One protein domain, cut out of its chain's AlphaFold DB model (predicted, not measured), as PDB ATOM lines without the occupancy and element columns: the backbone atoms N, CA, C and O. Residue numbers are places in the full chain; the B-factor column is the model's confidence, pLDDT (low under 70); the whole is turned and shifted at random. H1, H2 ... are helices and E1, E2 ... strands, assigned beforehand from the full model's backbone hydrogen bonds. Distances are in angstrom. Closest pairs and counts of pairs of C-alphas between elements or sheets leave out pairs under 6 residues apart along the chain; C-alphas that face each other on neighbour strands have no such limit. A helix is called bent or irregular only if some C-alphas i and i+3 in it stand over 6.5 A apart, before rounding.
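What this domain is: This is residues 7 to 199 of the 211 residues of the protein "HipA-like N-terminal domain-containing protein" of Marinospirillum celere (UniProt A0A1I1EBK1). Look for one long helix, H4, along one side of the model, with H1, H2 and H3 packed on it, mostly crossed. On the other side of H1 and H2 from H4 lie two small, separate sheets, E1 E3 E2 covered on one face by H1, and E4 E5 E6 beside the first part of H2. You are reading 193 residues, with four named helices and six named strands in the order E1 H1 E2 E3 E4 H2 E5 E6 H3 H4; both sheets are antiparallel, and the class is mixed, with under half of the residues in named elements. The whole is compact, with a radius of gyration of the C-alphas of 17.1 A and spans of 51 by 45 by 27 A.

How they stand to each other: Begin with the sheet of E1, residues 7 to 10, E3, residues 47 to 51, and E2, residues 39 to 41, in that order. N 9 and O 48 are 2.8 A apart, and across the hairpin E2 and E3, N 40 and O 49 are 2.7 A apart, both within hydrogen-bond range. H1, residues 18 to 31, is on this sheet at a height of 8.9 A, over E3 and E2; E1, H1 and E2 form a split strand-helix-strand unit, two strands running the same way with E3 between them, and its crossover is right-handed. H4, residues 166 to 191, touches H1 with its residues 176 to 183 alone, at a steep tilt of 43 degrees, opposite ways; the closest C-alphas, of Thr 31 and Ala 179, are 5.2 A apart. H2, residues 78 to 97, touches H4 with residues 86 to 94 alone, at a steep tilt of 47 degrees, the same way, closest at the C-alphas of Lys 90 and Cys 176, 6.6 A. H3, residues 151 to 160, and H4 form a helical hairpin, with the C-alphas of Gly 158 and Ala 169 closest at 5.6 A. H2 only grazes, with residues 78 to 88, the sheet of E4, residues 63 to 66, E5, residues 109 to 112, and E6, residues 118 to 120, in that order. There N 63 and O 112, and N 111 and O 119 in the hairpin E5 and E6, are each 2.8 A apart. Every O i to N i+4 pair is within hydrogen-bond range in H1 and H3, but 14 of 16 in H2 and 21 of 22 in H4.

Where its parts are: Find C-alpha 7 at (158.754, 155.010, 187.339), where E1 begins; E3 spans 13.0 A and H1 19.9 A. H2 runs 29.2 A with a kink of 27 degrees near residue 85, and is irregular, with C-alphas 79 and 82 7.5 A apart. H3 spans 14.2 A; H4 runs 36.7 A from C-alpha 166 at (144.913, 120.920, 195.817) to C-alpha 191 at (147.842, 153.395, 212.701).

The domain as a whole: The two C-alphas farthest apart, those of Gln 116 and Thr 195, are 52.6 A apart, and the printed part has no cut. The links E3 to E4, E4 to H2, H2 to E5 and E6 to H3 are long, the last with 30 residues, 121 to 150. The mean pLDDT of the printed part is 90.5; look for values under 70 at residues 57 to 59, 68 to 74, 106 and 143.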
ATOM      1  N   ILE A   7     160.096 154.446 187.454       93.88
ATOM      2  CA  ILE A   7     158.754 155.010 187.339       93.88
ATOM      3  C   ILE A   7     158.445 155.681 188.675       93.88
ATOM      4  O   ILE A   7     158.576 155.059 189.729       93.88
ATOM      5  N   VAL A   8     158.046 156.950 188.623       95.06
ATOM      6  CA  VAL A   8     157.673 157.747 189.795       95.06
ATOM      7  C   VAL A   8     156.200 158.107 189.678       95.06
ATOM      8  O   VAL A   8     155.786 158.695 188.679       95.06
ATOM      9  N   LYS A   9     155.417 157.759 190.697       95.69
ATOM     10  CA  LYS A   9     153.974 157.989 190.751       95.69
ATOM     11  C   LYS A   9     153.639 158.900 191.920       95.69
ATOM     12  O   LYS A   9     153.950 158.584 193.065       95.69
ATOM     13  N   ALA A  10     153.004 160.024 191.611       95.94
ATOM     14  CA  ALA A  10     152.479 160.964 192.592       95.94
ATOM     15  C   ALA A  10     150.965 160.783 192.748       95.94
ATOM     16  O   ALA A  10     150.315 160.150 191.914       95.94
ATOM     17  N   TRP A  11     150.403 161.381 193.793       95.38
ATOM     18  CA  TRP A  11     148.964 161.397 194.037       95.38
ATOM     19  C   TRP A  11     148.454 162.812 194.321       95.38
ATOM     20  O   TRP A  11     149.229 163.704 194.668       95.38
ATOM     21  N   GLY A  12     147.150 163.014 194.125       91.62
ATOM     22  CA  GLY A  12     146.453 164.283 194.335       91.62
ATOM     23  C   GLY A  12     145.169 164.096 195.142       91.62
ATOM     24  O   GLY A  12     144.888 162.997 195.620       91.62
ATOM     25  N   ASP A  13     144.390 165.165 195.273       91.62
ATOM     26  CA  ASP A  13     143.265 165.234 196.217       91.62
ATOM     27  C   ASP A  13     142.129 164.237 195.921       91.62
ATOM     28  O   ASP A  13     141.421 163.833 196.840       91.62
ATOM     29  N   ASP A  14     141.985 163.785 194.669       92.38
ATOM     30  CA  ASP A  14     140.967 162.797 194.278       92.38
ATOM     31  C   ASP A  14     141.225 161.401 194.879       92.38
ATOM     32  O   ASP A  14     140.288 160.651 195.156       92.38
ATOM     33  N   TYR A  15     142.499 161.052 195.097       95.00
ATOM     34  CA  TYR A  15     142.934 159.754 195.622       95.00
ATOM     35  C   TYR A  15     144.018 159.962 196.681       95.00
ATOM     36  O   TYR A  15     145.207 159.727 196.426       95.00
ATOM     37  N   PRO A  16     143.639 160.433 197.881       96.38
ATOM     38  CA  PRO A  16     144.613 160.773 198.893       96.38
ATOM     39  C   PRO A  16     145.406 159.536 199.321       96.38
ATOM     40  O   PRO A  16     144.862 158.438 199.463       96.38
ATOM     41  N   GLN A  17     146.711 159.720 199.536       97.62
ATOM     42  CA  GLN A  17     147.619 158.669 200.007       97.62
ATOM     43  C   GLN A  17     147.763 157.474 199.040       97.62
ATOM     44  O   GLN A  17     148.171 156.389 199.454       97.62
ATOM     45  N   LEU A  18     147.466 157.644 197.745       98.00
ATOM     46  CA  LEU A  18     147.532 156.549 196.765       98.00
ATOM     47  C   LEU A  18     148.934 155.922 196.648       98.00
ATOM     48  O   LEU A  18     149.040 154.710 196.480       98.00
ATOM     49  N   ALA A  19     150.008 156.701 196.819       98.06
ATOM     50  CA  ALA A  19     151.363 156.140 196.865       98.06
ATOM     51  C   ALA A  19     151.562 155.181 198.054       98.06
ATOM     52  O   ALA A  19     152.148 154.111 197.896       98.06
ATOM     53  N   LEU A  20     151.033 155.532 199.231       97.88
ATOM     54  CA  LEU A  20     151.071 154.687 200.425       97.88
ATOM     55  C   LEU A  20     150.228 153.415 200.239       97.88
ATOM     56  O   LEU A  20     150.620 152.338 200.689       97.88
ATOM     57  N   ASN A  21     149.086 153.537 199.552       98.50
ATOM     58  CA  ASN A  21     148.220 152.417 199.188       98.50
ATOM     59  C   ASN A  21     148.986 151.402 198.330       98.50
ATOM     60  O   ASN A  21     149.140 150.244 198.728       98.50
ATOM     61  N   GLU A  22     149.548 151.866 197.209       98.50
ATOM     62  CA  GLU A  22     150.324 151.020 196.302       98.50
ATOM     63  C   GLU A  22     151.530 150.391 197.008       98.50
ATOM     64  O   GLU A  22     151.763 149.189 196.883       98.50
ATOM     65  N   TYR A  23     152.245 151.163 197.832       98.56
ATOM     66  CA  TYR A  23     153.385 150.665 198.595       98.56
ATOM     67  C   TYR A  23     153.029 149.454 199.464       98.56
ATOM     68  O   TYR A  23     153.689 148.418 199.384       98.56
ATOM     69  N   TYR A  24     151.973 149.538 200.276       98.50
ATOM     70  CA  TYR A  24     151.614 148.427 201.158       98.50
ATOM     71  C   TYR A  24     151.037 147.228 200.423       98.50
ATOM     72  O   TYR A  24     151.336 146.090 200.794       98.50
ATOM     73  N   CYS A  25     150.270 147.458 199.361       98.62
ATOM     74  CA  CYS A  25     149.819 146.388 198.484       98.62
ATOM     75  C   CYS A  25     151.013 145.645 197.860       98.62
ATOM     76  O   CYS A  25     151.096 144.420 197.967       98.62
ATOM     77  N   MET A  26     151.989 146.368 197.309       98.56
ATOM     78  CA  MET A  26     153.210 145.793 196.736       98.56
ATOM     79  C   MET A  26     154.065 145.059 197.781       98.56
ATOM     80  O   MET A  26     154.560 143.966 197.503       98.56
ATOM     81  N   ARG A  27     154.156 145.572 199.016       98.69
ATOM     82  CA  ARG A  27     154.827 144.874 200.131       98.69
ATOM     83  C   ARG A  27     154.175 143.551 200.505       98.69
ATOM     84  O   ARG A  27     154.886 142.616 200.875       98.69
ATOM     85  N   VAL A  28     152.848 143.440 200.425       98.81
ATOM     86  CA  VAL A  28     152.163 142.156 200.641       98.81
ATOM     87  C   VAL A  28     152.571 141.153 199.564       98.81
ATOM     88  O   VAL A  28     152.881 140.008 199.892       98.81
ATOM     89  N   LEU A  29     152.611 141.577 198.298       98.62
ATOM     90  CA  LEU A  29     153.033 140.719 197.189       98.62
ATOM     91  C   LEU A  29     154.478 140.243 197.363       98.62
ATOM     92  O   LEU A  29     154.731 139.039 197.306       98.62
ATOM     93  N   GLU A  30     155.395 141.165 197.653       98.69
ATOM     94  CA  GLU A  30     156.798 140.854 197.942       98.69
ATOM     95  C   GLU A  30     156.924 139.848 199.095       98.69
ATOM     96  O   GLU A  30     157.596 138.822 198.978       98.69
ATOM     97  N   THR A  31     156.212 140.095 200.198       98.75
ATOM     98  CA  THR A  31     156.230 139.232 201.389       98.75
ATOM     99  C   THR A  31     155.673 137.835 201.095       98.75
ATOM    100  O   THR A  31     156.129 136.856 201.684       98.75
ATOM    101  N   ALA A  32     154.718 137.717 200.168       98.56
ATOM    102  CA  ALA A  32     154.185 136.437 199.701       98.56
ATOM    103  C   ALA A  32     155.117 135.718 198.705       98.56
ATOM    104  O   ALA A  32     154.781 134.632 198.223       98.56
ATOM    105  N   GLY A  33     156.267 136.304 198.361       98.19
ATOM    106  CA  GLY A  33     157.210 135.765 197.384       98.19
ATOM    107  C   GLY A  33     156.744 135.905 195.934       98.19
ATOM    108  O   GLY A  33     157.189 135.140 195.081       98.19
ATOM    109  N   VAL A  34     155.826 136.834 195.645       97.94
ATOM    110  CA  VAL A  34     155.530 137.242 194.265       97.94
ATOM    111  C   VAL A  34     156.699 138.082 193.762       97.94
ATOM    112  O   VAL A  34     157.172 138.970 194.468       97.94
ATOM    113  N   ILE A  35     157.164 137.811 192.540       97.31
ATOM    114  CA  ILE A  35     158.207 138.628 191.921       97.31
ATOM    115  C   ILE A  35     157.639 140.030 191.696       97.31
ATOM    116  O   ILE A  35     156.639 140.199 191.002       97.31
ATOM    117  N   VAL A  36     158.298 141.024 192.273       97.06
ATOM    118  CA  VAL A  36     157.995 142.450 192.141       97.06
ATOM    119  C   VAL A  36     159.275 143.184 191.730       97.06
ATOM    120  O   VAL A  36     160.375 142.692 192.006       97.06
ATOM    121  N   PRO A  37     159.177 144.329 191.038       95.69
ATOM    122  CA  PRO A  37     160.328 145.201 190.860       95.69
ATOM    123  C   PRO A  37     160.797 145.737 192.213       95.69
ATOM    124  O   PRO A  37     160.056 145.728 193.186       95.69
ATOM    125  N   GLU A  38     162.015 146.260 192.268       96.00
ATOM    126  CA  GLU A  38     162.447 147.055 193.416       96.00
ATOM    127  C   GLU A  38     161.578 148.317 193.516       96.00
ATOM    128  O   GLU A  38     161.377 149.003 192.511       96.00
ATOM    129  N   PHE A  39     161.053 148.623 194.700       97.88
ATOM    130  CA  PHE A  39     160.183 149.777 194.912       97.88
ATOM    131  C   PHE A  39     160.453 150.467 196.249       97.88
ATOM    132  O   PHE A  39     161.015 149.892 197.178       97.88
ATOM    133  N   TYR A  40     160.034 151.725 196.329       97.56
ATOM    134  CA  TYR A  40     160.252 152.623 197.449       97.56
ATOM    135  C   TYR A  40     159.052 153.550 197.624       97.56
ATOM    136  O   TYR A  40     158.267 153.779 196.699       97.56
ATOM    137  N   LEU A  41     158.972 154.132 198.810       98.06
ATOM    138  CA  LEU A  41     158.064 155.214 199.153       98.06
ATOM    139  C   LEU A  41     158.911 156.410 199.600       98.06
ATOM    140  O   LEU A  41     159.903 156.211 200.303       98.06
ATOM    141  N   SER A  42     158.565 157.624 199.172       97.50
ATOM    142  CA  SER A  42     159.241 158.832 199.662       97.50
ATOM    143  C   SER A  42     158.967 159.068 201.149       97.50
ATOM    144  O   SER A  42     157.917 158.686 201.656       97.50
ATOM    145  N   ASP A  43     159.888 159.747 201.839       95.06
ATOM    146  CA  ASP A  43     159.792 160.012 203.288       95.06
ATOM    147  C   ASP A  43     158.521 160.782 203.697       95.06
ATOM    148  O   ASP A  43     158.103 160.732 204.852       95.06
ATOM    149  N   ASP A  44     157.916 161.515 202.759       94.31
ATOM    150  CA  ASP A  44     156.679 162.279 202.939       94.31
ATOM    151  C   ASP A  44     155.418 161.551 202.429       94.31
ATOM    152  O   ASP A  44     154.352 162.162 202.341       94.31
ATOM    153  N   ASP A  45     155.538 160.269 202.064       95.31
ATOM    154  CA  ASP A  45     154.486 159.400 201.520       95.31
ATOM    155  C   ASP A  45     153.852 159.891 200.198       95.31
ATOM    156  O   ASP A  45     152.812 159.384 199.761       95.31
ATOM    157  N   ARG A  46     154.446 160.892 199.532       95.75
ATOM    158  CA  ARG A  46     153.879 161.504 198.317       95.75
ATOM    159  C   ARG A  46     154.176 160.750 197.031       95.75
ATOM    160  O   ARG A  46     153.415 160.882 196.072       95.75
ATOM    161  N   LEU A  47     155.267 159.989 196.994       97.62
ATOM    162  CA  LEU A  47     155.753 159.335 195.786       97.62
ATOM    163  C   LEU A  47     155.922 157.837 196.011       97.62
ATOM    164  O   LEU A  47     156.695 157.418 196.871       97.62
ATOM    165  N   PHE A  48     155.264 157.041 195.173       98.19
ATOM    166  CA  PHE A  48     155.614 155.639 194.983       98.19
ATOM    167  C   PHE A  48     156.613 155.553 193.831       98.19
ATOM    168  O   PHE A  48     156.380 156.088 192.744       98.19
ATOM    169  N   ILE A  49     157.754 154.921 194.075       97.25
ATOM    170  CA  ILE A  49     158.864 154.855 193.127       97.25
ATOM    171  C   ILE A  49     159.166 153.388 192.885       97.25
ATOM    172  O   ILE A  49     159.465 152.669 193.827       97.25
ATOM    173  N   MET A  50     159.151 152.941 191.636       95.69
ATOM    174  CA  MET A  50     159.540 151.575 191.291       95.69
ATOM    175  C   MET A  50     160.584 151.564 190.192       95.69
ATOM    176  O   MET A  50     160.576 152.395 189.283       95.69
ATOM    177  N   LYS A  51     161.495 150.602 190.256       93.75
ATOM    178  CA  LYS A  51     162.446 150.343 189.190       93.75
ATOM    179  C   LYS A  51     161.717 149.704 188.014       93.75
ATOM    180  O   LYS A  51     160.919 148.783 188.178       93.75
ATOM    181  N   ARG A  52     162.019 150.179 186.813       92.06
ATOM    182  CA  ARG A  52     161.557 149.559 185.575       92.06
ATOM    183  C   ARG A  52     162.118 148.145 185.456       92.06
ATOM    184  O   ARG A  52     163.319 147.939 185.617       92.06
ATOM    185  N   PHE A  53     161.251 147.180 185.170       91.00
ATOM    186  CA  PHE A  53     161.635 145.779 184.974       91.00
ATOM    187  C   PHE A  53     161.879 145.425 183.499       91.00
ATOM    188  O   PHE A  53     162.353 144.332 183.210       91.00
ATOM    189  N   ASP A  54     161.565 146.335 182.573       87.81
ATOM    190  CA  ASP A  54     161.791 146.194 181.131       87.81
ATOM    191  C   ASP A  54     163.173 146.712 180.690       87.81
ATOM    192  O   ASP A  54     163.485 146.762 179.502       87.81
ATOM    193  N   LEU A  55     164.032 147.076 181.646       85.31
ATOM    194  CA  LEU A  55     165.418 147.468 181.409       85.31
ATOM    195  C   LEU A  55     166.353 146.363 181.915       85.31
ATOM    196  O   LEU A  55     166.487 146.133 183.118       85.31
ATOM    197  N   GLY A  56     166.998 145.673 180.980       71.25
ATOM    198  CA  GLY A  56     168.043 144.690 181.227       71.25
ATOM    199  C   GLY A  56     169.404 145.317 181.560       71.25
ATOM    200  O   GLY A  56     169.573 146.535 181.672       71.25
ATOM    201  N   GLY A  57     170.415 144.461 181.727       68.00
ATOM    202  CA  GLY A  57     171.793 144.900 181.957       68.00
ATOM    203  C   GLY A  57     172.363 145.676 180.762       68.00
ATOM    204  O   GLY A  57     172.044 145.385 179.615       68.00
ATOM    205  N   GLN A  58     173.222 146.665 181.033       65.19
ATOM    206  CA  GLN A  58     173.920 147.474 180.016       65.19
ATOM    207  C   GLN A  58     173.014 148.187 178.989       65.19
ATOM    208  O   GLN A  58     173.416 148.402 177.849       65.19
ATOM    209  N   GLY A  59     171.804 148.591 179.389       65.75
ATOM    210  CA  GLY A  59     170.910 149.395 178.544       65.75
ATOM    211  C   GLY A  59     170.115 148.595 177.508       65.75
ATOM    212  O   GLY A  59     169.451 149.193 176.664       65.75
ATOM    213  N   GLN A  60     170.150 147.260 177.565       77.62
ATOM    214  CA  GLN A  60     169.281 146.416 176.750       77.62
ATOM    215  C   GLN A  60     167.832 146.537 177.234       77.62
ATOM    216  O   GLN A  60     167.549 146.301 178.402       77.62
ATOM    217  N   THR A  61     166.902 146.875 176.348       83.44
ATOM    218  CA  THR A  61     165.464 146.853 176.652       83.44
ATOM    219  C   THR A  61     164.911 145.445 176.470       83.44
ATOM    220  O   THR A  61     165.219 144.789 175.474       83.44
ATOM    221  N   LEU A  62     164.081 144.995 177.404       84.94
ATOM    222  CA  LEU A  62     163.312 143.760 177.287       84.94
ATOM    223  C   LEU A  62     161.979 144.048 176.591       84.94
ATOM    224  O   LEU A  62     161.395 145.118 176.766       84.94
ATOM    225  N   GLY A  63     161.484 143.082 175.821       86.62
ATOM    226  CA  GLY A  63     160.115 143.101 175.325       86.62
ATOM    227  C   GLY A  63     159.142 142.899 176.482       86.62
ATOM    228  O   GLY A  63     159.341 142.007 177.309       86.62
ATOM    229  N   PHE A  64     158.099 143.726 176.535       87.81
ATOM    230  CA  PHE A  64     156.982 143.595 177.463       87.81
ATOM    231  C   PHE A  64     155.674 143.603 176.674       87.81
ATOM    232  O   PHE A  64     155.429 144.521 175.892       87.81
ATOM    233  N   GLU A  65     154.831 142.598 176.896       82.38
ATOM    234  CA  GLU A  65     153.488 142.527 176.310       82.38
ATOM    235  C   GLU A  65     152.464 142.184 177.388       82.38
ATOM    236  O   GLU A  65     152.658 141.240 178.156       82.38
ATOM    237  N   ASP A  66     151.366 142.940 177.446       76.75
ATOM    238  CA  ASP A  66     150.262 142.653 178.357       76.75
ATOM    239  C   ASP A  66     149.373 141.499 177.854       76.75
ATOM    240  O   ASP A  66     149.342 141.153 176.667       76.75
ATOM    241  N   LEU A  67     148.613 140.878 178.759       71.38
ATOM    242  CA  LEU A  67     147.748 139.750 178.405       71.38
ATOM    243  C   LEU A  67     146.538 140.148 177.538       71.38
ATOM    244  O   LEU A  67     145.933 139.263 176.931       71.38
ATOM    245  N   CYS A  68     146.180 141.437 177.442       58.09
ATOM    246  CA  CYS A  68     145.122 141.910 176.539       58.09
ATOM    247  C   CYS A  68     145.544 141.771 175.069       58.09
ATOM    248  O   CYS A  68     144.730 141.388 174.225       58.09
ATOM    249  N   VAL A  69     146.814 142.043 174.766       56.69
ATOM    250  CA  VAL A  69     147.377 141.932 173.412       56.69
ATOM    251  C   VAL A  69     147.539 140.468 172.978       56.69
ATOM    252  O   VAL A  69     147.421 140.147 171.793       56.69
ATOM    253  N   LEU A  70     147.745 139.548 173.925       54.81
ATOM    254  CA  LEU A  70     148.311 138.228 173.629       54.81
ATOM    255  C   LEU A  70     147.323 137.122 173.193       54.81
ATOM    256  O   LEU A  70     147.776 136.042 172.807       54.81
ATOM    257  N   GLN A  71     146.003 137.363 173.209       51.44
ATOM    258  CA  GLN A  71     144.936 136.516 172.614       51.44
ATOM    259  C   GLN A  71     145.132 134.973 172.693       51.44
ATOM    260  O   GLN A  71     144.773 134.245 171.769       51.44
ATOM    261  N   GLY A  72     145.699 134.437 173.780       46.81
ATOM    262  CA  GLY A  72     145.822 132.986 173.991       46.81
ATOM    263  C   GLY A  72     146.969 132.263 173.260       46.81
ATOM    264  O   GLY A  72     146.915 131.037 173.144       46.81
ATOM    265  N   LYS A  73     148.014 132.959 172.786       50.59
ATOM    266  CA  LYS A  73     149.268 132.299 172.346       50.59
ATOM    267  C   LYS A  73     150.070 131.773 173.544       50.59
ATOM    268  O   LYS A  73     149.827 132.189 174.664       50.59
ATOM    269  N   GLN A  74     151.006 130.840 173.340       56.19
ATOM    270  CA  GLN A  74     151.857 130.299 174.415       56.19
ATOM    271  C   GLN A  74     152.700 131.427 175.045       56.19
ATOM    272  O   GLN A  74     153.662 131.893 174.445       56.19
ATOM    273  N   LEU A  75     152.289 131.885 176.232       72.25
ATOM    274  CA  LEU A  75     152.762 133.126 176.866       72.25
ATOM    275  C   LEU A  75     154.086 132.982 177.611       72.25
ATOM    276  O   LEU A  75     154.764 133.964 177.851       72.25
ATOM    277  N   VAL A  76     154.411 131.780 178.069       84.75
ATOM    278  CA  VAL A  76     155.548 131.537 178.958       84.75
ATOM    279  C   VAL A  76     156.249 130.279 178.478       84.75
ATOM    280  O   VAL A  76     155.595 129.255 178.249       84.75
ATOM    281  N   SER A  77     157.572 130.348 178.331       88.50
ATOM    282  CA  SER A  77     158.363 129.210 177.872       88.50
ATOM    283  C   SER A  77     158.238 128.028 178.846       88.50
ATOM    284  O   SER A  77     158.135 128.247 180.060       88.50
ATOM    285  N   PRO A  78     158.271 126.767 178.368       89.62
ATOM    286  CA  PRO A  78     158.010 125.584 179.195       89.62
ATOM    287  C   PRO A  78     158.811 125.532 180.502       89.62
ATOM    288  O   PRO A  78     158.260 125.184 181.544       89.62
ATOM    289  N   GLN A  79     160.078 125.948 180.466       90.62
ATOM    290  CA  GLN A  79     160.971 125.981 181.624       90.62
ATOM    291  C   GLN A  79     160.536 126.954 182.736       90.62
ATOM    292  O   GLN A  79     160.918 126.766 183.887       90.62
ATOM    293  N   PHE A  80     159.718 127.964 182.426       91.62
ATOM    294  CA  PHE A  80     159.217 128.956 183.386       91.62
ATOM    295  C   PHE A  80     157.741 128.752 183.747       91.62
ATOM    296  O   PHE A  80     157.228 129.416 184.648       91.62
ATOM    297  N   LYS A  81     157.047 127.826 183.070       89.94
ATOM    298  CA  LYS A  81     155.592 127.663 183.170       89.94
ATOM    299  C   LYS A  81     155.121 127.366 184.595       89.94
ATOM    300  O   LYS A  81     154.188 128.011 185.056       89.94
ATOM    301  N   ALA A  82     155.757 126.424 185.292       91.44
ATOM    302  CA  ALA A  82     155.345 126.048 186.648       91.44
ATOM    303  C   ALA A  82     155.407 127.247 187.614       91.44
ATOM    304  O   ALA A  82     154.408 127.586 188.241       91.44
ATOM    305  N   ALA A  83     156.542 127.951 187.647       93.25
ATOM    306  CA  ALA A  83     156.722 129.136 188.487       93.25
ATOM    307  C   ALA A  83     155.756 130.275 188.111       93.25
ATOM    308  O   ALA A  83     155.192 130.925 188.988       93.25
ATOM    309  N   ALA A  84     155.514 130.487 186.813       92.19
ATOM    310  CA  ALA A  84     154.563 131.490 186.345       92.19
ATOM    311  C   ALA A  84     153.126 131.197 186.804       92.19
ATOM    312  O   ALA A  84     152.411 132.122 187.178       92.19
ATOM    313  N   LEU A  85     152.697 129.930 186.810       92.75
ATOM    314  CA  LEU A  85     151.356 129.558 187.267       92.75
ATOM    315  C   LEU A  85     151.203 129.694 188.788       92.75
ATOM    316  O   LEU A  85     150.158 130.157 189.247       92.75
ATOM    317  N   GLU A  86     152.242 129.375 189.565       95.62
ATOM    318  CA  GLU A  86     152.261 129.640 191.011       95.62
ATOM    319  C   GLU A  86     152.184 131.145 191.311       95.62
ATOM    320  O   GLU A  86     151.382 131.577 192.145       95.62
ATOM    321  N   GLN A  87     152.969 131.960 190.598       95.31
ATOM    322  CA  GLN A  87     152.943 133.416 190.737       95.31
ATOM    323  C   GLN A  87     151.584 133.998 190.331       95.31
ATOM    324  O   GLN A  87     151.025 134.806 191.071       95.31
ATOM    325  N   LEU A  88     151.021 133.562 189.199       93.19
ATOM    326  CA  LEU A  88     149.701 133.990 188.731       93.19
ATOM    327  C   LEU A  88     148.615 133.682 189.767       93.19
ATOM    328  O   LEU A  88     147.762 134.527 190.039       93.19
ATOM    329  N   PHE A  89     148.667 132.495 190.377       94.94
ATOM    330  CA  PHE A  89     147.745 132.121 191.443       94.94
ATOM    331  C   PHE A  89     147.843 133.077 192.639       94.94
ATOM    332  O   PHE A  89     146.823 133.613 193.078       94.94
ATOM    333  N   LYS A  90     149.059 133.353 193.131       97.75
ATOM    334  CA  LYS A  90     149.274 134.301 194.236       97.75
ATOM    335  C   LYS A  90     148.813 135.715 193.888       97.75
ATOM    336  O   LYS A  90     148.131 136.341 194.693       97.75
ATOM    337  N   MET A  91     149.123 136.201 192.686       95.44
ATOM    338  CA  MET A  91     148.660 137.508 192.210       95.44
ATOM    339  C   MET A  91     147.131 137.586 192.200       95.44
ATOM    340  O   MET A  91     146.582 138.587 192.650       95.44
ATOM    341  N   LEU A  92     146.429 136.542 191.745       93.56
ATOM    342  CA  LEU A  92     144.966 136.514 191.778       93.56
ATOM    343  C   LEU A  92     144.431 136.559 193.217       93.56
ATOM    344  O   LEU A  92     143.547 137.360 193.522       93.56
ATOM    345  N   VAL A  93     144.965 135.710 194.102       96.44
ATOM    346  CA  VAL A  93     144.557 135.662 195.515       96.44
ATOM    347  C   VAL A  93     144.753 137.027 196.171       96.44
ATOM    348  O   VAL A  93     143.826 137.536 196.796       96.44
ATOM    349  N   LEU A  94     145.921 137.643 195.991       97.94
ATOM    350  CA  LEU A  94     146.261 138.909 196.633       97.94
ATOM    351  C   LEU A  94     145.492 140.092 196.053       97.94
ATOM    352  O   LEU A  94     144.975 140.882 196.833       97.94
ATOM    353  N   ASN A  95     145.308 140.188 194.731       95.69
ATOM    354  CA  ASN A  95     144.438 141.218 194.151       95.69
ATOM    355  C   ASN A  95     142.998 141.093 194.670       95.69
ATOM    356  O   ASN A  95     142.359 142.097 194.969       95.69
ATOM    357  N   ASN A  96     142.497 139.869 194.854       95.44
ATOM    358  CA  ASN A  96     141.174 139.653 195.431       95.44
ATOM    359  C   ASN A  96     141.115 140.008 196.928       95.44
ATOM    360  O   ASN A  96     140.151 140.629 197.372       95.44
ATOM    361  N   ARG A  97     142.130 139.635 197.720       97.62
ATOM    362  CA  ARG A  97     142.174 139.924 199.165       97.62
ATOM    363  C   ARG A  97     142.386 141.405 199.469       97.62
ATOM    364  O   ARG A  97     141.761 141.905 200.398       97.62
ATOM    365  N   LEU A  98     143.205 142.086 198.669       97.69
ATOM    366  CA  LEU A  98     143.454 143.529 198.736       97.69
ATOM    367  C   LEU A  98     142.341 144.356 198.076       97.69
ATOM    368  O   LEU A  98     142.379 145.580 198.149       97.69
ATOM    369  N   GLN A  99     141.351 143.703 197.459       96.88
ATOM    370  CA  GLN A  99     140.247 144.347 196.746       96.88
ATOM    371  C   GLN A  99     140.734 145.335 195.671       96.88
ATOM    372  O   GLN A  99     140.326 146.494 195.626       96.88
ATOM    373  N   ASN A 100     141.639 144.866 194.806       95.56
ATOM    374  CA  ASN A 100     142.099 145.613 193.639       95.56
ATOM    375  C   ASN A 100     141.106 145.469 192.478       95.56
ATOM    376  O   ASN A 100     141.138 144.490 191.727       95.56
ATOM    377  N   GLY A 101     140.215 146.446 192.330       91.50
ATOM    378  CA  GLY A 101     139.228 146.502 191.253       91.50
ATOM    379  C   GLY A 101     139.778 147.008 189.920       91.50
ATOM    380  O   GLY A 101     139.087 146.884 188.915       91.50
ATOM    381  N   ASP A 102     141.029 147.487 189.858       88.06
ATOM    382  CA  ASP A 102     141.702 147.839 188.594       88.06
ATOM    383  C   ASP A 102     142.632 146.730 188.073       88.06
ATOM    384  O   ASP A 102     143.313 146.923 187.066       88.06
ATOM    385  N   ALA A 103     142.639 145.544 188.700       83.00
ATOM    386  CA  ALA A 103     143.453 144.383 188.314       83.00
ATOM    387  C   ALA A 103     143.011 143.729 186.986       83.00
ATOM    388  O   ALA A 103     142.711 142.540 186.923       83.00
ATOM    389  N   HIS A 104     142.927 144.499 185.908       78.50
ATOM    390  CA  HIS A 104     142.554 144.045 184.575       78.50
ATOM    391  C   HIS A 104     143.677 143.221 183.930       78.50
ATOM    392  O   HIS A 104     144.814 143.212 184.394       78.50
ATOM    393  N   LEU A 105     143.388 142.583 182.790       70.19
ATOM    394  CA  LEU A 105     144.389 141.832 182.016       70.19
ATOM    395  C   LEU A 105     145.614 142.676 181.606       70.19
ATOM    396  O   LEU A 105     146.675 142.104 181.395       70.19
ATOM    397  N   LYS A 106     145.492 144.013 181.563       68.06
ATOM    398  CA  LYS A 106     146.601 144.955 181.315       68.06
ATOM    399  C   LYS A 106     147.681 144.937 182.423       68.06
ATOM    400  O   LYS A 106     148.826 145.275 182.159       68.06
ATOM    401  N   ASN A 107     147.330 144.509 183.643       76.19
ATOM    402  CA  ASN A 107     148.238 144.445 184.803       76.19
ATOM    403  C   ASN A 107     148.974 143.096 184.892       76.19
ATOM    404  O   ASN A 107     149.676 142.809 185.860       76.19
ATOM    405  N   PHE A 108     148.786 142.242 183.890       83.19
ATOM    406  CA  PHE A 108     149.503 140.991 183.729       83.19
ATOM    407  C   PHE A 108     150.196 141.051 182.380       83.19
ATOM    408  O   PHE A 108     149.587 141.424 181.380       83.19
ATOM    409  N   GLY A 109     151.458 140.658 182.335       87.38
ATOM    410  CA  GLY A 109     152.210 140.665 181.096       87.38
ATOM    411  C   GLY A 109     153.340 139.664 181.114       87.38
ATOM    412  O   GLY A 109     153.573 138.971 182.109       87.38
ATOM    413  N   VAL A 110     154.035 139.587 179.995       89.00
ATOM    414  CA  VAL A 110     155.200 138.736 179.808       89.00
ATOM    415  C   VAL A 110     156.416 139.592 179.516       89.00
ATOM    416  O   VAL A 110     156.302 140.649 178.900       89.00
ATOM    417  N   LEU A 111     157.574 139.127 179.966       90.19
ATOM    418  CA  LEU A 111     158.873 139.702 179.655       90.19
ATOM    419  C   LEU A 111     159.697 138.715 178.850       90.19
ATOM    420  O   LEU A 111     159.731 137.524 179.171       90.19
ATOM    421  N   TYR A 112     160.392 139.223 177.841       87.75
ATOM    422  CA  TYR A 112     161.278 138.422 177.012       87.75
ATOM    423  C   TYR A 112     162.438 139.250 176.454       87.75
ATOM    424  O   TYR A 112     162.299 140.423 176.120       87.75
ATOM    425  N   ASP A 113     163.599 138.622 176.359       83.88
ATOM    426  CA  ASP A 113     164.760 139.084 175.594       83.88
ATOM    427  C   ASP A 113     164.784 138.452 174.195       83.88
ATOM    428  O   ASP A 113     165.165 139.098 173.219       83.88
ATOM    429  N   ASP A 114     164.316 137.209 174.091       82.56
ATOM    430  CA  ASP A 114     164.109 136.482 172.848       82.56
ATOM    431  C   ASP A 114     162.847 135.597 172.897       82.56
ATOM    432  O   ASP A 114     162.259 135.340 173.949       82.56
ATOM    433  N   ALA A 115     162.417 135.095 171.736       80.12
ATOM    434  CA  ALA A 115     161.204 134.281 171.612       80.12
ATOM    435  C   ALA A 115     161.288 132.892 172.289       80.12
ATOM    436  O   ALA A 115     160.290 132.172 172.329       80.12
ATOM    437  N   GLN A 116     162.460 132.479 172.782       81.06
ATOM    438  CA  GLN A 116     162.689 131.191 173.448       81.06
ATOM    439  C   GLN A 116     162.657 131.322 174.981       81.06
ATOM    440  O   GLN A 116     162.414 130.329 175.679       81.06
ATOM    441  N   SER A 117     162.843 132.531 175.517       86.69
ATOM    442  CA  SER A 117     162.882 132.848 176.949       86.69
ATOM    443  C   SER A 117     161.807 133.878 177.330       86.69
ATOM    444  O   SER A 117     162.090 135.018 177.692       86.69
ATOM    445  N   ILE A 118     160.544 133.442 177.311       90.00
ATOM    446  CA  ILE A 118     159.399 134.260 177.714       90.00
ATOM    447  C   ILE A 118     158.988 133.908 179.146       90.00
ATOM    448  O   ILE A 118     158.745 132.742 179.471       90.00
ATOM    449  N   ARG A 119     158.914 134.916 180.017       90.88
ATOM    450  CA  ARG A 119     158.630 134.792 181.456       90.88
ATOM    451  C   ARG A 119     157.412 135.626 181.819       90.88
ATOM    452  O   ARG A 119     157.137 136.626 181.168       90.88
ATOM    453  N   LEU A 120     156.713 135.263 182.892       91.81
ATOM    454  CA  LEU A 120     155.714 136.158 183.475       91.81
ATOM    455  C   LEU A 120     156.422 137.407 184.022       91.81
ATOM    456  O   LEU A 120     157.458 137.287 184.681       91.81
ATOM    457  N   ALA A 121     155.881 138.588 183.736       93.06
ATOM    458  CA  ALA A 121     156.406 139.838 184.264       93.06
ATOM    459  C   ALA A 121     156.258 139.891 185.800       93.06
ATOM    460  O   ALA A 121     155.360 139.245 186.357       93.06
ATOM    461  N   PRO A 122     157.109 140.659 186.505       95.19
ATOM    462  CA  PRO A 122     156.858 141.029 187.890       95.19
ATOM    463  C   PRO A 122     155.460 141.631 188.052       95.19
ATOM    464  O   PRO A 122     154.933 142.230 187.118       95.19
ATOM    465  N   ALA A 123     154.863 141.501 189.231       95.31
ATOM    466  CA  ALA A 123     153.646 142.232 189.549       95.31
ATOM    467  C   ALA A 123     153.947 143.735 189.688       95.31
ATOM    468  O   ALA A 123     155.000 144.113 190.196       95.31
ATOM    469  N   PHE A 124     153.018 144.575 189.241       94.31
ATOM    470  CA  PHE A 124     153.060 146.035 189.333       94.31
ATOM    471  C   PHE A 124     151.618 146.574 189.365       94.31
ATOM    472  O   PHE A 124     150.677 145.810 189.142       94.31
ATOM    473  N   ASP A 125     151.441 147.865 189.661       93.38
ATOM    474  CA  ASP A 125     150.137 148.552 189.674       93.38
ATOM    475  C   ASP A 125     149.087 147.858 190.565       93.38
ATOM    476  O   ASP A 125     147.926 147.666 190.185       93.38
ATOM    477  N   VAL A 126     149.497 147.446 191.771       96.69
ATOM    478  CA  VAL A 126     148.593 146.823 192.745       96.69
ATOM    479  C   VAL A 126     148.182 147.831 193.803       96.69
ATOM    480  O   VAL A 126     149.004 148.277 194.594       96.69
ATOM    481  N   VAL A 127     146.887 148.133 193.848       97.00
ATOM    482  CA  VAL A 127     146.270 149.068 194.798       97.00
ATOM    483  C   VAL A 127     144.988 148.470 195.368       97.00
ATOM    484  O   VAL A 127     144.340 147.650 194.723       97.00
ATOM    485  N   SER A 128     144.577 148.895 196.558       97.81
ATOM    486  CA  SER A 128     143.221 148.651 197.056       97.81
ATOM    487  C   SER A 128     142.297 149.757 196.554       97.81
ATOM    488  O   SER A 128     142.327 150.876 197.072       97.81
ATOM    489  N   THR A 129     141.489 149.475 195.529       96.75
ATOM    490  CA  THR A 129     140.591 150.481 194.937       96.75
ATOM    491  C   THR A 129     139.394 150.772 195.831       96.75
ATOM    492  O   THR A 129     138.888 151.894 195.841       96.75
ATOM    493  N   THR A 130     138.983 149.808 196.660       97.38
ATOM    494  CA  THR A 130     137.870 149.971 197.603       97.38
ATOM    495  C   THR A 130     138.148 150.963 198.727       97.38
ATOM    496  O   THR A 130     137.203 151.417 199.371       97.38
ATOM    497  N   ALA A 131     139.409 151.375 198.907       97.00
ATOM    498  CA  ALA A 131     139.767 152.508 199.761       97.00
ATOM    499  C   ALA A 131     139.124 153.823 199.272       97.00
ATOM    500  O   ALA A 131     138.876 154.726 200.068       97.00
ATOM    501  N   TYR A 132     138.827 153.912 197.971       96.19
ATOM    502  CA  TYR A 132     138.283 155.104 197.315       96.19
ATOM    503  C   TYR A 132     136.902 154.852 196.691       96.19
ATOM    504  O   TYR A 132     136.053 155.740 196.668       96.19
ATOM    505  N   ILE A 133     136.645 153.627 196.222       94.94
ATOM    506  CA  ILE A 133     135.419 153.223 195.528       94.94
ATOM    507  C   ILE A 133     134.761 152.084 196.317       94.94
ATOM    508  O   ILE A 133     135.017 150.908 196.084       94.94
ATOM    509  N   ARG A 134     133.903 152.420 197.286       88.44
ATOM    510  CA  ARG A 134     133.372 151.449 198.271       88.44
ATOM    511  C   ARG A 134     132.674 150.227 197.664       88.44
ATOM    512  O   ARG A 134     132.731 149.151 198.247       88.44
ATOM    513  N   GLU A 135     132.001 150.401 196.531       89.62
ATOM    514  CA  GLU A 135     131.219 149.351 195.859       89.62
ATOM    515  C   GLU A 135     131.967 148.705 194.683       89.62
ATOM    516  O   GLU A 135     131.351 148.077 193.823       89.62
ATOM    517  N   ASP A 136     133.292 148.858 194.628       91.25
ATOM    518  CA  ASP A 136     134.093 148.252 193.570       91.25
ATOM    519  C   ASP A 136     134.085 146.716 193.642       91.25
ATOM    520  O   ASP A 136     133.853 146.098 194.691       91.25
ATOM    521  N   VAL A 137     134.353 146.087 192.502       89.88
ATOM    522  CA  VAL A 137     134.373 144.633 192.326       89.88
ATOM    523  C   VAL A 137     135.599 144.219 191.525       89.88
ATOM    524  O   VAL A 137     136.178 145.009 190.791       89.88
ATOM    525  N   SER A 138     135.980 142.945 191.614       85.94
ATOM    526  CA  SER A 138     137.101 142.423 190.827       85.94
ATOM    527  C   SER A 138     136.947 142.727 189.329       85.94
ATOM    528  O   SER A 138     135.939 142.359 188.713       85.94
ATOM    529  N   ALA A 139     137.983 143.328 188.736       80.69
ATOM    530  CA  ALA A 139     138.110 143.514 187.291       80.69
ATOM    531  C   ALA A 139     138.086 142.182 186.529       80.69
ATOM    532  O   ALA A 139     137.506 142.079 185.441       80.69
ATOM    533  N   LEU A 140     138.720 141.150 187.098       76.19
ATOM    534  CA  LEU A 140     138.793 139.830 186.485       76.19
ATOM    535  C   LEU A 140     137.485 139.080 186.692       76.19
ATOM    536  O   LEU A 140     137.077 138.751 187.811       76.19
ATOM    537  N   THR A 141     136.865 138.734 185.571       74.75
ATOM    538  CA  THR A 141     135.741 137.811 185.551       74.75
ATOM    539  C   THR A 141     136.248 136.403 185.858       74.75
ATOM    540  O   THR A 141     136.927 135.791 185.033       74.75
ATOM    541  N   LEU A 142     135.870 135.851 187.009       71.19
ATOM    542  CA  LEU A 142     136.037 134.426 187.290       71.19
ATOM    543  C   LEU A 142     134.680 133.739 187.153       71.19
ATOM    544  O   LEU A 142     133.662 134.226 187.639       71.19
ATOM    545  N   MET A 143     134.651 132.607 186.452       67.00
ATOM    546  CA  MET A 143     133.439 131.790 186.281       67.00
ATOM    547  C   MET A 143     132.194 132.595 185.833       67.00
ATOM    548  O   MET A 143     131.083 132.320 186.274       67.00
ATOM    549  N   GLY A 144     132.380 133.612 184.981       70.81
ATOM    550  CA  GLY A 144     131.288 134.399 184.394       70.81
ATOM    551  C   GLY A 144     130.715 135.534 185.253       70.81
ATOM    552  O   GLY A 144     129.725 136.132 184.846       70.81
ATOM    553  N   SER A 145     131.309 135.871 186.405       77.00
ATOM    554  CA  SER A 145     130.869 137.030 187.206       77.00
ATOM    555  C   SER A 145     132.033 137.871 187.735       77.00
ATOM    556  O   SER A 145     133.178 137.419 187.750       77.00
ATOM    557  N   ARG A 146     131.735 139.105 188.157       83.75
ATOM    558  CA  ARG A 146     132.669 140.007 188.842       83.75
ATOM    559  C   ARG A 146     132.193 140.216 190.272       83.75
ATOM    560  O   ARG A 146     131.074 140.674 190.485       83.75
ATOM    561  N   LYS A 147     133.017 139.814 191.232       89.81
ATOM    562  CA  LYS A 147     132.813 139.992 192.675       89.81
ATOM    563  C   LYS A 147     134.115 139.687 193.407       89.81
ATOM    564  O   LYS A 147     135.032 139.125 192.810       89.81
ATOM    565  N   TRP A 148     134.167 139.998 194.695       93.25
ATOM    566  CA  TRP A 148     135.203 139.474 195.579       93.25
ATOM    567  C   TRP A 148     134.916 138.004 195.888       93.25
ATOM    568  O   TRP A 148     133.815 137.636 196.304       93.25
ATOM    569  N   TRP A 149     135.888 137.146 195.613       92.69
ATOM    570  CA  TRP A 149     135.737 135.697 195.652       92.69
ATOM    571  C   TRP A 149     136.134 135.121 197.002       92.69
ATOM    572  O   TRP A 149     137.117 135.544 197.606       92.69
ATOM    573  N   ASP A 150     135.390 134.114 197.456       94.88
ATOM    574  CA  ASP A 150     135.771 133.350 198.639       94.88
ATOM    575  C   ASP A 150     136.966 132.415 198.356       94.88
ATOM    576  O   ASP A 150     137.309 132.109 197.207       94.88
ATOM    577  N   LYS A 151     137.572 131.904 199.433       96.75
ATOM    578  CA  LYS A 151     138.698 130.962 199.378       96.75
ATOM    579  C   LYS A 151     138.420 129.755 198.473       96.75
ATOM    580  O   LYS A 151     139.293 129.340 197.717       96.75
ATOM    581  N   LYS A 152     137.212 129.185 198.518       96.31
ATOM    582  CA  LYS A 152     136.865 127.977 197.754       96.31
ATOM    583  C   LYS A 152     136.941 128.229 196.247       96.31
ATOM    584  O   LYS A 152     137.424 127.368 195.512       96.31
ATOM    585  N   HIS A 153     136.474 129.387 195.786       94.06
ATOM    586  CA  HIS A 153     136.549 129.762 194.374       94.06
ATOM    587  C   HIS A 153     137.987 130.044 193.935       94.06
ATOM    588  O   HIS A 153     138.386 129.599 192.861       94.06
ATOM    589  N   LEU A 154     138.782 130.702 194.783       95.00
ATOM    590  CA  LEU A 154     140.196 130.946 194.502       95.00
ATOM    591  C   LEU A 154     140.983 129.634 194.396       95.00
ATOM    592  O   LEU A 154     141.665 129.409 193.402       95.00
ATOM    593  N   LEU A 155     140.828 128.712 195.350       96.94
ATOM    594  CA  LEU A 155     141.477 127.398 195.287       96.94
ATOM    595  C   LEU A 155     141.072 126.610 194.038       96.94
ATOM    596  O   LEU A 155     141.915 125.977 193.403       96.94
ATOM    597  N   ARG A 156     139.793 126.679 193.649       93.69
ATOM    598  CA  ARG A 156     139.318 126.066 192.405       93.69
ATOM    599  C   ARG A 156     140.034 126.650 191.189       93.69
ATOM    600  O   ARG A 156     140.415 125.876 190.319       93.69
ATOM    601  N   PHE A 157     140.231 127.967 191.130       90.44
ATOM    602  CA  PHE A 157     141.018 128.591 190.064       90.44
ATOM    603  C   PHE A 157     142.453 128.051 190.042       90.44
ATOM    604  O   PHE A 157     142.930 127.654 188.982       90.44
ATOM    605  N   GLY A 158     143.101 127.941 191.206       92.00
ATOM    606  CA  GLY A 158     144.444 127.366 191.311       92.00
ATOM    607  C   GLY A 158     144.536 125.959 190.712       92.00
ATOM    608  O   GLY A 158     145.442 125.671 189.935       92.00
ATOM    609  N   VAL A 159     143.556 125.101 190.999       93.81
ATOM    610  CA  VAL A 159     143.535 123.725 190.478       93.81
ATOM    611  C   VAL A 159     143.153 123.660 188.996       93.81
ATOM    612  O   VAL A 159     143.760 122.919 188.234       93.81
ATOM    613  N   GLN A 160     142.134 124.410 188.570       90.06
ATOM    614  CA  GLN A 160     141.557 124.273 187.226       90.06
ATOM    615  C   GLN A 160     142.278 125.090 186.153       90.06
ATOM    616  O   GLN A 160     142.230 124.721 184.983       90.06
ATOM    617  N   VAL A 161     142.894 126.212 186.530       87.94
ATOM    618  CA  VAL A 161     143.509 127.164 185.594       87.94
ATOM    619  C   VAL A 161     145.025 127.199 185.761       87.94
ATOM    620  O   VAL A 161     145.742 127.256 184.765       87.94
ATOM    621  N   CYS A 162     145.520 127.126 187.000       89.50
ATOM    622  CA  CYS A 162     146.956 127.181 187.284       89.50
ATOM    623  C   CYS A 162     147.641 125.807 187.340       89.50
ATOM    624  O   CYS A 162     148.823 125.754 187.660       89.50
ATOM    625  N   ASP A 163     146.936 124.713 187.025       90.75
ATOM    626  CA  ASP A 163     147.495 123.347 187.000       90.75
ATOM    627  C   ASP A 163     148.158 122.936 188.336       90.75
ATOM    628  O   ASP A 163     149.126 122.178 188.383       90.75
ATOM    629  N   LEU A 164     147.653 123.475 189.453       93.62
ATOM    630  CA  LEU A 164     148.151 123.174 190.793       93.62
ATOM    631  C   LEU A 164     147.427 121.958 191.373       93.62
ATOM    632  O   LEU A 164     146.210 121.812 191.247       93.62
ATOM    633  N   SER A 165     148.137 121.123 192.134       97.94
ATOM    634  CA  SER A 165     147.450 120.187 193.031       97.94
ATOM    635  C   SER A 165     146.697 120.945 194.132       97.94
ATOM    636  O   SER A 165     147.070 122.055 194.521       97.94
ATOM    637  N   ALA A 166     145.664 120.323 194.708       98.06
ATOM    638  CA  ALA A 166     144.913 120.920 195.817       98.06
ATOM    639  C   ALA A 166     145.815 121.289 197.013       98.06
ATOM    640  O   ALA A 166     145.626 122.331 197.634       98.06
ATOM    641  N   SER A 167     146.830 120.463 197.301       98.44
ATOM    642  CA  SER A 167     147.795 120.734 198.371       98.44
ATOM    643  C   SER A 167     148.701 121.926 198.049       98.44
ATOM    644  O   SER A 167     148.948 122.743 198.935       98.44
ATOM    645  N   GLN A 168     149.152 122.070 196.797       98.38
ATOM    646  CA  GLN A 168     149.918 123.245 196.367       98.38
ATOM    647  C   GLN A 168     149.073 124.520 196.449       98.38
ATOM    648  O   GLN A 168     149.537 125.510 197.004       98.38
ATOM    649  N   ALA A 169     147.828 124.492 195.964       98.25
ATOM    650  CA  ALA A 169     146.935 125.649 196.021       98.25
ATOM    651  C   ALA A 169     146.663 126.101 197.469       98.25
ATOM    652  O   ALA A 169     146.751 127.290 197.766       98.25
ATOM    653  N   GLU A 170     146.396 125.166 198.388       98.75
ATOM    654  CA  GLU A 170     146.226 125.472 199.818       98.75
ATOM    655  C   GLU A 170     147.498 126.055 200.443       98.75
ATOM    656  O   GLU A 170     147.432 127.049 201.169       98.75
ATOM    657  N   LYS A 171     148.666 125.481 200.128       98.81
ATOM    658  CA  LYS A 171     149.956 125.990 200.608       98.81
ATOM    659  C   LYS A 171     150.188 127.433 200.151       98.81
ATOM    660  O   LYS A 171     150.433 128.300 200.984       98.81
ATOM    661  N   LEU A 172     150.071 127.699 198.849       98.75
ATOM    662  CA  LEU A 172     150.307 129.025 198.268       98.75
ATOM    663  C   LEU A 172     149.271 130.055 198.753       98.75
ATOM    664  O   LEU A 172     149.619 131.214 198.974       98.75
ATOM    665  N   TYR A 173     148.016 129.642 198.977       98.81
ATOM    666  CA  TYR A 173     146.999 130.491 199.608       98.81
ATOM    667  C   TYR A 173     147.402 130.850 201.045       98.81
ATOM    668  O   TYR A 173     147.326 132.011 201.439       98.81
ATOM    669  N   GLY A 174     147.878 129.872 201.822       98.81
ATOM    670  CA  GLY A 174     148.383 130.097 203.175       98.81
ATOM    671  C   GLY A 174     149.563 131.072 203.222       98.81
ATOM    672  O   GLY A 174     149.601 131.931 204.098       98.81
ATOM    673  N   GLU A 175     150.485 130.994 202.259       98.81
ATOM    674  CA  GLU A 175     151.590 131.954 202.116       98.81
ATOM    675  C   GLU A 175     151.078 133.385 201.860       98.81
ATOM    676  O   GLU A 175     151.597 134.337 202.444       98.81
ATOM    677  N   CYS A 176     150.016 133.546 201.057       98.81
ATOM    678  CA  CYS A 176     149.381 134.848 200.822       98.81
ATOM    679  C   CYS A 176     148.747 135.420 202.100       98.81
ATOM    680  O   CYS A 176     148.956 136.586 202.426       98.81
ATOM    681  N   GLU A 177     148.006 134.602 202.849       98.75
ATOM    682  CA  GLU A 177     147.374 135.039 204.101       98.75
ATOM    683  C   GLU A 177     148.418 135.387 205.170       98.75
ATOM    684  O   GLU A 177     148.268 136.375 205.882       98.75
ATOM    685  N   GLN A 178     149.518 134.633 205.259       98.81
ATOM    686  CA  GLN A 178     150.621 134.966 206.165       98.81
ATOM    687  C   GLN A 178     151.283 136.301 205.803       98.81
ATOM    688  O   GLN A 178     151.622 137.076 206.700       98.81
ATOM    689  N   ALA A 179     151.446 136.590 204.510       98.81
ATOM    690  CA  ALA A 179     151.977 137.867 204.046       98.81
ATOM    691  C   ALA A 179     151.052 139.041 204.399       98.81
ATOM    692  O   ALA A 179     151.528 140.046 204.933       98.81
ATOM    693  N   LEU A 180     149.741 138.885 204.183       98.81
ATOM    694  CA  LEU A 180     148.721 139.851 204.607       98.81
ATOM    695  C   LEU A 180     148.806 140.105 206.116       98.81
ATOM    696  O   LEU A 180     148.981 141.247 206.528       98.81
ATOM    697  N   LEU A 181     148.801 139.051 206.937       98.69
ATOM    698  CA  LEU A 181     148.876 139.176 208.395       98.69
ATOM    699  C   LEU A 181     150.148 139.892 208.861       98.69
ATOM    700  O   LEU A 181     150.106 140.701 209.795       98.69
ATOM    701  N   ARG A 182     151.287 139.604 208.223       98.56
ATOM    702  CA  ARG A 182     152.568 140.235 208.548       98.56
ATOM    703  C   ARG A 182     152.534 141.734 208.271       98.56
ATOM    704  O   ARG A 182     152.811 142.510 209.184       98.56
ATOM    705  N   VAL A 183     152.158 142.137 207.058       98.56
ATOM    706  CA  VAL A 183     152.097 143.559 206.683       98.56
ATOM    707  C   VAL A 183     150.989 144.281 207.456       98.56
ATOM    708  O   VAL A 183     151.224 145.356 208.001       98.56
ATOM    709  N   GLY A 184     149.820 143.661 207.626       98.31
ATOM    710  CA  GLY A 184     148.721 144.203 208.428       98.31
ATOM    711  C   GLY A 184     149.114 144.450 209.887       98.31
ATOM    712  O   GLY A 184     148.741 145.463 210.476       98.31
ATOM    713  N   SER A 185     149.939 143.578 210.475       97.88
ATOM    714  CA  SER A 185     150.462 143.778 211.835       97.88
ATOM    715  C   SER A 185     151.415 144.974 211.937       97.88
ATOM    716  O   SER A 185     151.491 145.608 212.991       97.88
ATOM    717  N   GLU A 186     152.149 145.288 210.869       96.06
ATOM    718  CA  GLU A 186     152.984 146.489 210.783       96.06
ATOM    719  C   GLU A 186     152.115 147.746 210.639       96.06
ATOM    720  O   GLU A 186     152.310 148.711 211.381       96.06
ATOM    721  N   LEU A 187     151.091 147.695 209.778       96.56
ATOM    722  CA  LEU A 187     150.126 148.782 209.600       96.56
ATOM    723  C   LEU A 187     149.388 149.132 210.886       96.56
ATOM    724  O   LEU A 187     149.317 150.302 211.256       96.56
ATOM    725  N   ARG A 188     148.917 148.124 211.626       96.69
ATOM    726  CA  ARG A 188     148.238 148.325 212.912       96.69
ATOM    727  C   ARG A 188     149.097 149.123 213.904       96.69
ATOM    728  O   ARG A 188     148.557 149.918 214.670       96.69
ATOM    729  N   LYS A 189     150.423 148.935 213.900       94.75
ATOM    730  CA  LYS A 189     151.345 149.685 214.776       94.75
ATOM    731  C   LYS A 189     151.490 151.143 214.348       94.75
ATOM    732  O   LYS A 189     151.543 152.016 215.210       94.75
ATOM    733  N   GLN A 190     151.558 151.403 213.043       92.81
ATOM    734  CA  GLN A 190     151.611 152.767 212.513       92.81
ATOM    735  C   GLN A 190     150.305 153.512 212.774       92.81
ATOM    736  O   GLN A 190     150.322 154.629 213.285       92.81
ATOM    737  N   LEU A 191     149.178 152.849 212.512       94.62
ATOM    738  CA  LEU A 191     147.842 153.395 212.701       94.62
ATOM    739  C   LEU A 191     147.608 153.900 214.133       94.62
ATOM    740  O   LEU A 191     146.954 154.921 214.325       94.62
ATOM    741  N   ALA A 192     148.177 153.229 215.140       93.31
ATOM    742  CA  ALA A 192     148.039 153.620 216.543       93.31
ATOM    743  C   ALA A 192     148.541 155.046 216.849       93.31
ATOM    744  O   ALA A 192     148.082 155.647 217.818       93.31
ATOM    745  N   ASN A 193     149.455 155.583 216.035       92.69
ATOM    746  CA  ASN A 193     150.052 156.907 216.224       92.69
ATOM    747  C   ASN A 193     149.718 157.888 215.085       92.69
ATOM    748  O   ASN A 193     150.201 159.018 215.102       92.69
ATOM    749  N   GLU A 194     148.916 157.476 214.096       96.38
ATOM    750  CA  GLU A 194     148.603 158.313 212.938       96.38
ATOM    751  C   GLU A 194     147.491 159.323 213.257       96.38
ATOM    752  O   GLU A 194     146.422 158.983 213.782       96.38
ATOM    753  N   THR A 195     147.758 160.584 212.922       95.38
ATOM    754  CA  THR A 195     146.889 161.733 213.217       95.38
ATOM    755  C   THR A 195     146.404 162.446 211.960       95.38
ATOM    756  O   THR A 195     145.397 163.148 212.027       95.38
ATOM    757  N   GLN A 196     147.063 162.249 210.812       96.06
ATOM    758  CA  GLN A 196     146.604 162.774 209.532       96.06
ATOM    759  C   GLN A 196     145.353 161.974 209.098       96.06
ATOM    760  O   GLN A 196     145.434 160.745 208.989       96.06
ATOM    761  N   PRO A 197     144.191 162.624 208.871       96.50
ATOM    762  CA  PRO A 197     142.919 161.925 208.657       96.50
ATOM    763  C   PRO A 197     142.879 160.978 207.451       96.50
ATOM    764  O   PRO A 197     142.440 159.839 207.589       96.50
ATOM    765  N   ASP A 198     143.345 161.409 206.281       96.62
ATOM    766  CA  ASP A 198     143.321 160.598 205.058       96.62
ATOM    767  C   ASP A 198     144.240 159.383 205.162       96.62
ATOM    768  O   ASP A 198     143.874 158.275 204.772       96.62
ATOM    769  N   LYS A 199     145.430 159.580 205.738       97.12
ATOM    770  CA  LYS A 199     146.391 158.508 205.987       97.12
ATOM    771  C   LYS A 199     145.815 157.511 206.970       97.12
ATOM    772  O   LYS A 199     145.835 156.315 206.701       97.12
TER     773      LYS A 199